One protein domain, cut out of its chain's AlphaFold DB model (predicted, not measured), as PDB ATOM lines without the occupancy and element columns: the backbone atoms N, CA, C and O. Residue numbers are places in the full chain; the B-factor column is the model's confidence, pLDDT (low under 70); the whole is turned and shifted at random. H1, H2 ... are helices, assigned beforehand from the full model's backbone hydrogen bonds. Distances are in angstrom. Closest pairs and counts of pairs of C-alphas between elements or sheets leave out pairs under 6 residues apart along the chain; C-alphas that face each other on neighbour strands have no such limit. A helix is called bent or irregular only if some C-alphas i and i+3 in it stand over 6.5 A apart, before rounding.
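Overview. This is residues 120 to 161, 185 to 207 and 217 to 240 of the 277 residues of the protein "Ankyrin repeat and SOCS box protein 2-like" of Rattus norvegicus (UniProt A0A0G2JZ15). H5, the longest helix, is the middle of a row of three helices, with H2 at one side of it and H7 at the other, the three running the same way at shallow tilts. The short helices H1, H3, H4 and H6 form a second, looser layer over one side of this row, and residues 120 to 131, with no named element, loop round before H1 at the end of the longest axis away from H7. The printed part has 89 residues in three pieces, with seven named helices, H1 to H7 in order along the chain, and no named strand; the class is all helix. The whole is compact, with a radius of gyration of the C-alphas of 12.7 A, and rounded, spanning 36 by 30 by 27 A.

Along the chain. H5 covers residues 195 to 207, 19.6 A long, from C-alpha 195 at (-54.528, 22.781, -44.271) to C-alpha 207 at (-41.470, 36.853, -40.203). It is irregular, with C-alphas 196 and 199 7.6 A apart. H2 covers residues 141 to 149, 12.0 A long. H7, residues 226 to 233, is 12.6 A long and ends at C-alpha 233 at (-48.343, 40.111, -50.289); it is also irregular, with C-alphas 227 and 230 7.4 A apart. The shorter helices are H1, residues 132 to 137, beginning at C-alpha 132 at (-38.657, 18.372, -37.355), H3, residues 155 to 158, H4, residues 185 to 190, and H6, residues 217 to 223.

Arrangement. With residues 200 to 205 alone, H5 touches H2 at a shallow tilt of 25 degrees, the same way; the closest C-alphas, of Lys 145 and Val 204, are 6.5 A apart. With residues 199 to 203 alone, H5 touches H7 at a shallow tilt of 30 degrees, the same way, closest at Asp 203 and Ile 231, C-alphas 5.9 A apart. With residues 195 to 199 alone, H5 touches H6, about perpendicular at 83 degrees, closest at Gly 199 and Ile 222, C-alphas 6.3 A apart. H6 touches H4, closest at Cys 186 and Leu 218, C-alphas 5.9 A apart. H3 and H4 only just touch, with 3 pairs of C-alphas within 8 A, the closest being Cys 157 and Phe 185 at 5.3 A. H1 and H2 form a helical hairpin, closest at Ala 137 and Leu 144, C-alphas 5.0 A apart. The helix packing is mostly crossed, but only just: 2 of 6 touching pairs with a tilt are shallow. Every O i to N i+4 pair is within hydrogen-bond range in H1, H2, H4 and H6; H5 has 7 of 9, H7 has 1 of 4 beside 4 of 5 O i to N i+3 pairs, and H3 is too short for an i+4 pair.

Size, cuts and confidence. The two C-alphas farthest apart, of Thr 125 and Pro 240, are 38.5 A apart. Residues 162 to 184 are not printed, with 10.9 A from C-alpha 161 to C-alpha 185, and neither are residues 208 to 216, with 20.1 A from C-alpha 207 to C-alpha 217. Of the links that are printed whole, H1 to H2, H2 to H3, H4 to H5 and H6 to H7 are tight. The mean pLDDT of the printed part is 91.4, and no printed residue is under 70.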
ATOM      1  N   ASP A 120     -32.548  22.741 -34.713       96.56
ATOM      2  CA  ASP A 120     -32.797  22.301 -36.087       96.56
ATOM      3  C   ASP A 120     -32.630  20.780 -36.221       96.56
ATOM      4  O   ASP A 120     -31.970  20.277 -37.131       96.56
ATOM      5  N   ALA A 121     -33.156  20.024 -35.254       95.62
ATOM      6  CA  ALA A 121     -33.090  18.568 -35.274       95.62
ATOM      7  C   ALA A 121     -33.971  17.972 -36.389       95.62
ATOM      8  O   ALA A 121     -35.109  18.396 -36.597       95.62
ATOM      9  N   TYR A 122     -33.454  16.935 -37.049       93.47
ATOM     10  CA  TYR A 122     -34.153  16.129 -38.055       93.47
ATOM     11  C   TYR A 122     -34.399  14.713 -37.523       93.47
ATOM     12  O   TYR A 122     -33.707  14.253 -36.612       93.47
ATOM     13  N   ILE A 123     -35.372  14.006 -38.099       89.36
ATOM     14  CA  ILE A 123     -35.657  12.605 -37.772       89.36
ATOM     15  C   ILE A 123     -35.061  11.727 -38.871       89.36
ATOM     16  O   ILE A 123     -35.531  11.742 -40.001       89.36
ATOM     17  N   ALA A 124     -34.057  10.917 -38.538       84.47
ATOM     18  CA  ALA A 124     -33.372  10.077 -39.526       84.47
ATOM     19  C   ALA A 124     -34.296   9.057 -40.222       84.47
ATOM     20  O   ALA A 124     -34.055   8.685 -41.364       84.47
ATOM     21  N   THR A 125     -35.345   8.589 -39.538       81.52
ATOM     22  CA  THR A 125     -36.306   7.617 -40.084       81.52
ATOM     23  C   THR A 125     -37.443   8.249 -40.883       81.52
ATOM     24  O   THR A 125     -38.160   7.522 -41.557       81.52
ATOM     25  N   HIS A 126     -37.621   9.569 -40.788       79.92
ATOM     26  CA  HIS A 126     -38.677  10.333 -41.456       79.92
ATOM     27  C   HIS A 126     -38.070  11.669 -41.916       79.92
ATOM     28  O   HIS A 126     -38.269  12.691 -41.249       79.92
ATOM     29  N   PRO A 127     -37.229  11.654 -42.966       79.52
ATOM     30  CA  PRO A 127     -36.529  12.845 -43.416       79.52
ATOM     31  C   PRO A 127     -37.529  13.857 -43.977       79.52
ATOM     32  O   PRO A 127     -38.184  13.637 -44.992       79.52
ATOM     33  N   THR A 128     -37.633  14.987 -43.296       86.62
ATOM     34  CA  THR A 128     -38.306  16.187 -43.783       86.62
ATOM     35  C   THR A 128     -37.281  17.095 -44.454       86.62
ATOM     36  O   THR A 128     -36.120  17.134 -44.049       86.62
ATOM     37  N   ALA A 129     -37.705  17.897 -45.433       88.71
ATOM     38  CA  ALA A 129     -36.836  18.908 -46.055       88.71
ATOM     39  C   ALA A 129     -36.542  20.118 -45.136       88.71
ATOM     40  O   ALA A 129     -35.828  21.036 -45.522       88.71
ATOM     41  N   PHE A 130     -37.123  20.138 -43.936       93.34
ATOM     42  CA  PHE A 130     -37.056  21.216 -42.952       93.34
ATOM     43  C   PHE A 130     -36.966  20.644 -41.528       93.34
ATOM     44  O   PHE A 130     -37.311  19.476 -41.336       93.34
ATOM     45  N   PRO A 131     -36.536  21.416 -40.513       95.24
ATOM     46  CA  PRO A 131     -36.389  20.899 -39.155       95.24
ATOM     47  C   PRO A 131     -37.665  20.267 -38.579       95.24
ATOM     48  O   PRO A 131     -38.748  20.858 -38.601       95.24
ATOM     49  N   ALA A 132     -37.534  19.087 -37.968       94.58
ATOM     50  CA  ALA A 132     -38.657  18.372 -37.355       94.58
ATOM     51  C   ALA A 132     -39.224  19.098 -36.118       94.58
ATOM     52  O   ALA A 132     -40.366  18.865 -35.719       94.58
ATOM     53  N   THR A 133     -38.456  20.012 -35.519       95.48
ATOM     54  CA  THR A 133     -38.930  20.919 -34.464       95.48
ATOM     55  C   THR A 133     -40.061  21.819 -34.958       95.48
ATOM     56  O   THR A 133     -41.056  21.970 -34.250       95.48
ATOM     57  N   ILE A 134     -39.968  22.335 -36.190       95.63
ATOM     58  CA  ILE A 134     -41.036  23.113 -36.834       95.63
ATOM     59  C   ILE A 134     -42.266  22.231 -37.014       95.63
ATOM     60  O   ILE A 134     -43.346  22.617 -36.572       95.63
ATOM     61  N   MET A 135     -42.096  21.030 -37.580       92.95
ATOM     62  CA  MET A 135     -43.181  20.059 -37.787       92.95
ATOM     63  C   MET A 135     -43.975  19.800 -36.498       92.95
ATOM     64  O   MET A 135     -45.205  19.866 -36.504       92.95
ATOM     65  N   PHE A 136     -43.296  19.549 -35.373       92.59
ATOM     66  CA  PHE A 136     -43.976  19.299 -34.100       92.59
ATOM     67  C   PHE A 136     -44.550  20.561 -33.441       92.59
ATOM     68  O   PHE A 136     -45.511  20.454 -32.678       92.59
ATOM     69  N   ALA A 137     -44.025  21.747 -33.753       94.37
ATOM     70  CA  ALA A 137     -44.514  23.014 -33.216       94.37
ATOM     71  C   ALA A 137     -45.711  23.604 -33.981       94.37
ATOM     72  O   ALA A 137     -46.401  24.462 -33.435       94.37
ATOM     73  N   MET A 138     -46.021  23.139 -35.199       90.49
ATOM     74  CA  MET A 138     -47.107  23.693 -36.032       90.49
ATOM     75  C   MET A 138     -48.485  23.705 -35.358       90.49
ATOM     76  O   MET A 138     -49.305  24.572 -35.644       90.49
ATOM     77  N   LYS A 139     -48.746  22.771 -34.433       86.69
ATOM     78  CA  LYS A 139     -50.012  22.713 -33.676       86.69
ATOM     79  C   LYS A 139     -50.162  23.840 -32.646       86.69
ATOM     80  O   LYS A 139     -51.237  24.001 -32.077       86.69
ATOM     81  N   CYS A 140     -49.097  24.590 -32.370       92.38
ATOM     82  CA  CYS A 140     -49.062  25.642 -31.366       92.38
ATOM     83  C   CYS A 140     -48.252  26.834 -31.899       92.38
ATOM     84  O   CYS A 140     -47.029  26.869 -31.795       92.38
ATOM     85  N   LEU A 141     -48.934  27.840 -32.458       94.08
ATOM     86  CA  LEU A 141     -48.274  29.002 -33.076       94.08
ATOM     87  C   LEU A 141     -47.372  29.773 -32.105       94.08
ATOM     88  O   LEU A 141     -46.334  30.283 -32.516       94.08
ATOM     89  N   SER A 142     -47.724  29.830 -30.818       94.97
ATOM     90  CA  SER A 142     -46.874  30.453 -29.798       94.97
ATOM     91  C   SER A 142     -45.572  29.680 -29.588       94.97
ATOM     92  O   SER A 142     -44.519  30.299 -29.450       94.97
ATOM     93  N   LEU A 143     -45.617  28.346 -29.631       96.02
ATOM     94  CA  LEU A 143     -44.428  27.501 -29.582       96.02
ATOM     95  C   LEU A 143     -43.585  27.639 -30.851       96.02
ATOM     96  O   LEU A 143     -42.368  27.767 -30.760       96.02
ATOM     97  N   LEU A 144     -44.223  27.662 -32.025       96.77
ATOM     98  CA  LEU A 144     -43.531  27.896 -33.291       96.77
ATOM     99  C   LEU A 144     -42.810  29.247 -33.274       96.77
ATOM    100  O   LEU A 144     -41.604  29.291 -33.514       96.77
ATOM    101  N   LYS A 145     -43.514  30.329 -32.914       95.93
ATOM    102  CA  LYS A 145     -42.921  31.664 -32.761       95.93
ATOM    103  C   LYS A 145     -41.755  31.631 -31.778       95.93
ATOM    104  O   LYS A 145     -40.694  32.156 -32.085       95.93
ATOM    105  N   PHE A 146     -41.923  30.975 -30.632       95.02
ATOM    106  CA  PHE A 146     -40.872  30.861 -29.628       95.02
ATOM    107  C   PHE A 146     -39.604  30.177 -30.169       95.02
ATOM    108  O   PHE A 146     -38.495  30.668 -29.960       95.02
ATOM    109  N   LEU A 147     -39.742  29.077 -30.915       96.30
ATOM    110  CA  LEU A 147     -38.601  28.408 -31.549       96.30
ATOM    111  C   LEU A 147     -37.939  29.291 -32.619       96.30
ATOM    112  O   LEU A 147     -36.711  29.349 -32.694       96.30
ATOM    113  N   MET A 148     -38.729  30.023 -33.410       96.33
ATOM    114  CA  MET A 148     -38.208  30.999 -34.376       96.33
ATOM    115  C   MET A 148     -37.456  32.153 -33.687       96.33
ATOM    116  O   MET A 148     -36.381  32.571 -34.131       96.33
ATOM    117  N   ASP A 149     -37.962  32.626 -32.546       94.87
ATOM    118  CA  ASP A 149     -37.313  33.645 -31.719       94.87
ATOM    119  C   ASP A 149     -35.942  33.180 -31.207       94.87
ATOM    120  O   ASP A 149     -34.996  33.973 -31.170       94.87
ATOM    121  N   LEU A 150     -35.806  31.891 -30.889       94.86
ATOM    122  CA  LEU A 150     -34.537  31.264 -30.504       94.86
ATOM    123  C   LEU A 150     -33.591  30.987 -31.685       94.86
ATOM    124  O   LEU A 150     -32.422  30.662 -31.459       94.86
ATOM    125  N   GLY A 151     -34.049  31.176 -32.924       94.90
ATOM    126  CA  GLY A 151     -33.241  31.034 -34.134       94.90
ATOM    127  C   GLY A 151     -33.332  29.663 -34.802       94.90
ATOM    128  O   GLY A 151     -32.354  29.243 -35.419       94.90
ATOM    129  N   CYS A 152     -34.466  28.970 -34.664       96.68
ATOM    130  CA  CYS A 152     -34.796  27.830 -35.519       96.68
ATOM    131  C   CYS A 152     -34.861  28.269 -36.989       96.68
ATOM    132  O   CYS A 152     -35.407  29.332 -37.295       96.68
ATOM    133  N   ASP A 153     -34.281  27.476 -37.886       95.65
ATOM    134  CA  ASP A 153     -34.183  27.818 -39.300       95.65
ATOM    135  C   ASP A 153     -35.460  27.443 -40.067       95.65
ATOM    136  O   ASP A 153     -35.731  26.273 -40.342       95.65
ATOM    137  N   GLY A 154     -36.251  28.460 -40.415       95.84
ATOM    138  CA  GLY A 154     -37.464  28.322 -41.221       95.84
ATOM    139  C   GLY A 154     -37.240  28.414 -42.734       95.84
ATOM    140  O   GLY A 154     -38.179  28.166 -43.487       95.84
ATOM    141  N   GLU A 155     -36.042  28.771 -43.211       95.13
ATOM    142  CA  GLU A 155     -35.760  28.907 -44.650       95.13
ATOM    143  C   GLU A 155     -35.986  27.593 -45.431       95.13
ATOM    144  O   GLU A 155     -36.631  27.631 -46.489       95.13
ATOM    145  N   PRO A 156     -35.596  26.411 -44.905       94.52
ATOM    146  CA  PRO A 156     -35.851  25.132 -45.566       94.52
ATOM    147  C   PRO A 156     -37.338  24.826 -45.809       94.52
ATOM    148  O   PRO A 156     -37.665  24.134 -46.772       94.52
ATOM    149  N   CYS A 157     -38.265  25.397 -45.024       94.40
ATOM    150  CA  CYS A 157     -39.710  25.239 -45.250       94.40
ATOM    151  C   CYS A 157     -40.151  25.749 -46.633       94.40
ATOM    152  O   CYS A 157     -41.153  25.295 -47.180       94.40
ATOM    153  N   PHE A 158     -39.405  26.676 -47.231       94.09
ATOM    154  CA  PHE A 158     -39.728  27.250 -48.537       94.09
ATOM    155  C   PHE A 158     -38.861  26.691 -49.674       94.09
ATOM    156  O   PHE A 158     -38.962  27.145 -50.813       94.09
ATOM    157  N   SER A 159     -38.052  25.662 -49.400       90.50
ATOM    158  CA  SER A 159     -37.205  24.984 -50.388       90.50
ATOM    159  C   SER A 159     -37.978  23.882 -51.119       90.50
ATOM    160  O   SER A 159     -37.781  22.689 -50.896       90.50
ATOM    161  N   CYS A 160     -38.907  24.273 -51.996       89.84
ATOM    162  CA  CYS A 160     -39.681  23.325 -52.799       89.84
ATOM    163  C   CYS A 160     -39.059  23.107 -54.187       89.84
ATOM    164  O   CYS A 160     -38.992  24.037 -54.988       89.84
ATOM    165  N   LEU A 161     -38.723  21.854 -54.516       87.07
ATOM    166  CA  LEU A 161     -38.170  21.462 -55.824       87.07
ATOM    167  C   LEU A 161     -39.082  21.789 -57.021       87.07
ATOM    168  O   LEU A 161     -38.588  21.965 -58.129       87.07
ATOM    169  N   PHE A 185     -42.499  20.617 -47.022       92.02
ATOM    170  CA  PHE A 185     -43.330  21.490 -46.195       92.02
ATOM    171  C   PHE A 185     -44.706  21.770 -46.829       92.02
ATOM    172  O   PHE A 185     -45.728  21.736 -46.146       92.02
ATOM    173  N   CYS A 186     -44.761  21.962 -48.154       91.72
ATOM    174  CA  CYS A 186     -46.022  22.150 -48.873       91.72
ATOM    175  C   CYS A 186     -46.917  20.902 -48.896       91.72
ATOM    176  O   CYS A 186     -48.136  21.044 -48.926       91.72
ATOM    177  N   GLU A 187     -46.348  19.695 -48.875       87.04
ATOM    178  CA  GLU A 187     -47.095  18.436 -48.763       87.04
ATOM    179  C   GLU A 187     -47.663  18.274 -47.364       87.04
ATOM    180  O   GLU A 187     -48.857  18.019 -47.218       87.04
ATOM    181  N   PHE A 188     -46.846  18.552 -46.351       87.62
ATOM    182  CA  PHE A 188     -47.267  18.506 -44.960       87.62
ATOM    183  C   PHE A 188     -48.425  19.475 -44.672       87.62
ATOM    184  O   PHE A 188     -49.435  19.079 -44.094       87.62
ATOM    185  N   LEU A 189     -48.333  20.729 -45.134       89.99
ATOM    186  CA  LEU A 189     -49.422  21.704 -44.987       89.99
ATOM    187  C   LEU A 189     -50.668  21.362 -45.817       89.99
ATOM    188  O   LEU A 189     -51.748  21.855 -45.511       89.99
ATOM    189  N   SER A 190     -50.543  20.518 -46.845       87.91
ATOM    190  CA  SER A 190     -51.690  20.064 -47.645       87.91
ATOM    191  C   SER A 190     -52.494  18.953 -46.976       87.91
ATOM    192  O   SER A 190     -53.584  18.631 -47.454       87.91
ATOM    193  N   ALA A 191     -51.977  18.351 -45.902       85.86
ATOM    194  CA  ALA A 191     -52.687  17.318 -45.165       85.86
ATOM    195  C   ALA A 191     -54.018  17.875 -44.612       85.86
ATOM    196  O   ALA A 191     -54.033  18.998 -44.089       85.86
ATOM    197  N   PRO A 192     -55.139  17.132 -44.699       83.10
ATOM    198  CA  PRO A 192     -56.454  17.603 -44.248       83.10
ATOM    199  C   PRO A 192     -56.484  18.098 -42.797       83.10
ATOM    200  O   PRO A 192     -57.277  18.971 -42.446       83.10
ATOM    201  N   GLU A 193     -55.615  17.549 -41.951       83.43
ATOM    202  CA  GLU A 193     -55.492  17.892 -40.537       83.43
ATOM    203  C   GLU A 193     -54.822  19.258 -40.309       83.43
ATOM    204  O   GLU A 193     -54.999  19.855 -39.246       83.43
ATOM    205  N   VAL A 194     -54.049  19.750 -41.285       84.90
ATOM    206  CA  VAL A 194     -53.187  20.936 -41.156       84.90
ATOM    207  C   VAL A 194     -53.625  22.079 -42.070       84.90
ATOM    208  O   VAL A 194     -53.452  23.235 -41.696       84.90
ATOM    209  N   SER A 195     -54.238  21.791 -43.221       85.04
ATOM    210  CA  SER A 195     -54.528  22.781 -44.271       85.04
ATOM    211  C   SER A 195     -55.302  24.011 -43.792       85.04
ATOM    212  O   SER A 195     -55.001  25.121 -44.214       85.04
ATOM    213  N   ARG A 196     -56.218  23.851 -42.828       86.62
ATOM    214  CA  ARG A 196     -56.976  24.957 -42.203       86.62
ATOM    215  C   ARG A 196     -56.132  25.915 -41.356       86.62
ATOM    216  O   ARG A 196     -56.588  27.006 -41.039       86.62
ATOM    217  N   TRP A 197     -54.927  25.510 -40.975       87.70
ATOM    218  CA  TRP A 197     -53.990  26.277 -40.149       87.70
ATOM    219  C   TRP A 197     -52.751  26.715 -40.937       87.70
ATOM    220  O   TRP A 197     -51.855  27.341 -40.370       87.70
ATOM    221  N   ALA A 198     -52.689  26.394 -42.233       91.36
ATOM    222  CA  ALA A 198     -51.529  26.647 -43.077       91.36
ATOM    223  C   ALA A 198     -51.169  28.137 -43.141       91.36
ATOM    224  O   ALA A 198     -50.002  28.471 -42.958       91.36
ATOM    225  N   GLY A 199     -52.155  29.026 -43.326       93.43
ATOM    226  CA  GLY A 199     -51.934  30.475 -43.372       93.43
ATOM    227  C   GLY A 199     -51.171  30.996 -42.151       93.43
ATOM    228  O   GLY A 199     -50.035  31.436 -42.309       93.43
ATOM    229  N   PRO A 200     -51.712  30.878 -40.924       93.94
ATOM    230  CA  PRO A 200     -51.019  31.334 -39.718       93.94
ATOM    231  C   PRO A 200     -49.613  30.742 -39.517       93.94
ATOM    232  O   PRO A 200     -48.717  31.437 -39.042       93.94
ATOM    233  N   ILE A 201     -49.387  29.476 -39.894       94.96
ATOM    234  CA  ILE A 201     -48.053  28.853 -39.831       94.96
ATOM    235  C   ILE A 201     -47.093  29.540 -40.812       94.96
ATOM    236  O   ILE A 201     -45.977  29.902 -40.434       94.96
ATOM    237  N   ILE A 202     -47.522  29.732 -42.063       95.50
ATOM    238  CA  ILE A 202     -46.736  30.411 -43.100       95.50
ATOM    239  C   ILE A 202     -46.452  31.854 -42.681       95.50
ATOM    240  O   ILE A 202     -45.313  32.298 -42.799       95.50
ATOM    241  N   ASP A 203     -47.446  32.566 -42.154       95.53
ATOM    242  CA  ASP A 203     -47.304  33.957 -41.727       95.53
ATOM    243  C   ASP A 203     -46.220  34.118 -40.653       95.53
ATOM    244  O   ASP A 203     -45.322  34.953 -40.812       95.53
ATOM    245  N   VAL A 204     -46.233  33.256 -39.625       96.61
ATOM    246  CA  VAL A 204     -45.178  33.222 -38.600       96.61
ATOM    247  C   VAL A 204     -43.822  32.936 -39.234       96.61
ATOM    248  O   VAL A 204     -42.865  33.638 -38.945       96.61
ATOM    249  N   LEU A 205     -43.700  31.946 -40.121       97.07
ATOM    250  CA  LEU A 205     -42.409  31.628 -40.745       97.07
ATOM    251  C   LEU A 205     -41.880  32.782 -41.614       97.07
ATOM    252  O   LEU A 205     -40.688  33.086 -41.562       97.07
ATOM    253  N   LEU A 206     -42.753  33.477 -42.352       96.46
ATOM    254  CA  LEU A 206     -42.419  34.642 -43.186       96.46
ATOM    255  C   LEU A 206     -41.885  35.842 -42.396       96.46
ATOM    256  O   LEU A 206     -41.261  36.737 -42.981       96.46
ATOM    257  N   ASP A 207     -42.109  35.877 -41.081       95.98
ATOM    258  CA  ASP A 207     -41.470  36.853 -40.203       95.98
ATOM    259  C   ASP A 207     -39.985  36.568 -39.990       95.98
ATOM    260  O   ASP A 207     -39.239  37.515 -39.759       95.98
ATOM    261  N   ARG A 217     -48.404  25.079 -54.942       90.73
ATOM    262  CA  ARG A 217     -49.268  24.416 -53.959       90.73
ATOM    263  C   ARG A 217     -49.522  25.258 -52.705       90.73
ATOM    264  O   ARG A 217     -50.639  25.286 -52.209       90.73
ATOM    265  N   LEU A 218     -48.511  25.960 -52.182       91.93
ATOM    266  CA  LEU A 218     -48.717  26.871 -51.044       91.93
ATOM    267  C   LEU A 218     -49.562  28.082 -51.449       91.93
ATOM    268  O   LEU A 218     -50.397  28.524 -50.667       91.93
ATOM    269  N   LYS A 219     -49.359  28.595 -52.670       91.33
ATOM    270  CA  LYS A 219     -50.169  29.689 -53.220       91.33
ATOM    271  C   LYS A 219     -51.630  29.274 -53.372       91.33
ATOM    272  O   LYS A 219     -52.487  30.017 -52.929       91.33
ATOM    273  N   GLU A 220     -51.903  28.079 -53.896       87.71
ATOM    274  CA  GLU A 220     -53.260  27.520 -54.004       87.71
ATOM    275  C   GLU A 220     -53.958  27.425 -52.639       87.71
ATOM    276  O   GLU A 220     -55.123  27.803 -52.519       87.71
ATOM    277  N   HIS A 221     -53.251  26.978 -51.592       84.96
ATOM    278  CA  HIS A 221     -53.803  26.964 -50.230       84.96
ATOM    279  C   HIS A 221     -54.099  28.364 -49.707       84.96
ATOM    280  O   HIS A 221     -55.148  28.567 -49.113       84.96
ATOM    281  N   ILE A 222     -53.204  29.327 -49.931       89.34
ATOM    282  CA  ILE A 222     -53.423  30.719 -49.518       89.34
ATOM    283  C   ILE A 222     -54.607  31.334 -50.266       89.34
ATOM    284  O   ILE A 222     -55.475  31.928 -49.639       89.34
ATOM    285  N   ASP A 223     -54.690  31.120 -51.578       88.63
ATOM    286  CA  ASP A 223     -55.762  31.638 -52.431       88.63
ATOM    287  C   ASP A 223     -57.127  30.984 -52.123       88.63
ATOM    288  O   ASP A 223     -58.168  31.533 -52.476       88.63
ATOM    289  N   SER A 224     -57.143  29.834 -51.437       87.51
ATOM    290  CA  SER A 224     -58.374  29.157 -51.004       87.51
ATOM    291  C   SER A 224     -59.043  29.805 -49.780       87.51
ATOM    292  O   SER A 224     -60.178  29.451 -49.463       87.51
ATOM    293  N   PHE A 225     -58.367  30.729 -49.083       87.09
ATOM    294  CA  PHE A 225     -58.888  31.419 -47.898       87.09
ATOM    295  C   PHE A 225     -58.701  32.936 -48.040       87.09
ATOM    296  O   PHE A 225     -57.579  33.434 -48.010       87.09
ATOM    297  N   GLU A 226     -59.803  33.685 -48.142       85.55
ATOM    298  CA  GLU A 226     -59.773  35.142 -48.374       85.55
ATOM    299  C   GLU A 226     -58.957  35.904 -47.314       85.55
ATOM    300  O   GLU A 226     -58.184  36.803 -47.653       85.55
ATOM    301  N   ASP A 227     -59.037  35.482 -46.047       88.92
ATOM    302  CA  ASP A 227     -58.310  36.088 -44.921       88.92
ATOM    303  C   ASP A 227     -56.776  36.006 -45.057       88.92
ATOM    304  O   ASP A 227     -56.043  36.673 -44.324       88.92
ATOM    305  N   TRP A 228     -56.257  35.167 -45.959       92.63
ATOM    306  CA  TRP A 228     -54.824  34.904 -46.108       92.63
ATOM    307  C   TRP A 228     -54.183  35.669 -47.268       92.63
ATOM    308  O   TRP A 228     -52.972  35.556 -47.464       92.63
ATOM    309  N   ALA A 229     -54.936  36.503 -47.994       89.54
ATOM    310  CA  ALA A 229     -54.408  37.302 -49.105       89.54
ATOM    311  C   ALA A 229     -53.172  38.136 -48.703       89.54
ATOM    312  O   ALA A 229     -52.161  38.144 -49.407       89.54
ATOM    313  N   VAL A 230     -53.186  38.729 -47.505       92.10
ATOM    314  CA  VAL A 230     -52.056  39.495 -46.940       92.10
ATOM    315  C   VAL A 230     -50.776  38.670 -46.743       92.10
ATOM    316  O   VAL A 230     -49.679  39.224 -46.748       92.10
ATOM    317  N   ILE A 231     -50.875  37.344 -46.607       93.23
ATOM    318  CA  ILE A 231     -49.717  36.443 -46.471       93.23
ATOM    319  C   ILE A 231     -48.987  36.300 -47.812       93.23
ATOM    320  O   ILE A 231     -47.765  36.152 -47.836       93.23
ATOM    321  N   LYS A 232     -49.731  36.366 -48.922       89.53
ATOM    322  CA  LYS A 232     -49.188  36.334 -50.284       89.53
ATOM    323  C   LYS A 232     -48.496  37.641 -50.672       89.53
ATOM    324  O   LYS A 232     -47.543  37.577 -51.437       89.53
ATOM    325  N   GLU A 233     -48.967  38.777 -50.144       90.86
ATOM    326  CA  GLU A 233     -48.343  40.111 -50.289       90.86
ATOM    327  C   GLU A 233     -47.132  40.308 -49.358       90.86
ATOM    328  O   GLU A 233     -46.096  40.862 -49.737       90.86
ATOM    329  N   LYS A 234     -47.198  39.750 -48.135       93.35
ATOM    330  CA  LYS A 234     -45.996  39.277 -47.416       93.35
ATOM    331  C   LYS A 234     -45.323  38.218 -48.325       93.35
ATOM    332  O   LYS A 234     -45.824  37.974 -49.376       93.35
ATOM    333  N   ALA A 235     -44.210  37.544 -48.080       92.31
ATOM    334  CA  ALA A 235     -43.596  36.622 -49.086       92.31
ATOM    335  C   ALA A 235     -43.178  37.179 -50.482       92.31
ATOM    336  O   ALA A 235     -42.129  36.749 -50.955       92.31
ATOM    337  N   GLU A 236     -43.895  38.096 -51.147       90.82
ATOM    338  CA  GLU A 236     -43.516  38.662 -52.443       90.82
ATOM    339  C   GLU A 236     -42.150  39.368 -52.349       90.82
ATOM    340  O   GLU A 236     -41.926  40.210 -51.467       90.82
ATOM    341  N   PRO A 237     -41.187  39.005 -53.215       90.03
ATOM    342  CA  PRO A 237     -39.912  39.692 -53.278       90.03
ATOM    343  C   PRO A 237     -40.018  40.987 -54.110       90.03
ATOM    344  O   PRO A 237     -40.728  41.019 -55.114       90.03
ATOM    345  N   PRO A 238     -39.235  42.029 -53.779       93.30
ATOM    346  CA  PRO A 238     -38.304  42.076 -52.657       93.30
ATOM    347  C   PRO A 238     -39.022  42.355 -51.329       93.30
ATOM    348  O   PRO A 238     -39.837  43.268 -51.218       93.30
ATOM    349  N   ARG A 239     -38.640  41.623 -50.277       94.73
ATOM    350  CA  ARG A 239     -39.089  41.924 -48.912       94.73
ATOM    351  C   ARG A 239     -38.556  43.304 -48.478       94.73
ATOM    352  O   ARG A 239     -37.454  43.678 -48.888       94.73
ATOM    353  N   PRO A 240     -39.270  44.051 -47.613       95.27
ATOM    354  CA  PRO A 240     -38.846  45.387 -47.194       95.27
ATOM    355  C   PRO A 240     -37.422  45.415 -46.620       95.27
ATOM    356  O   PRO A 240     -37.037  44.533 -45.853       95.27
TER     357      PRO A 240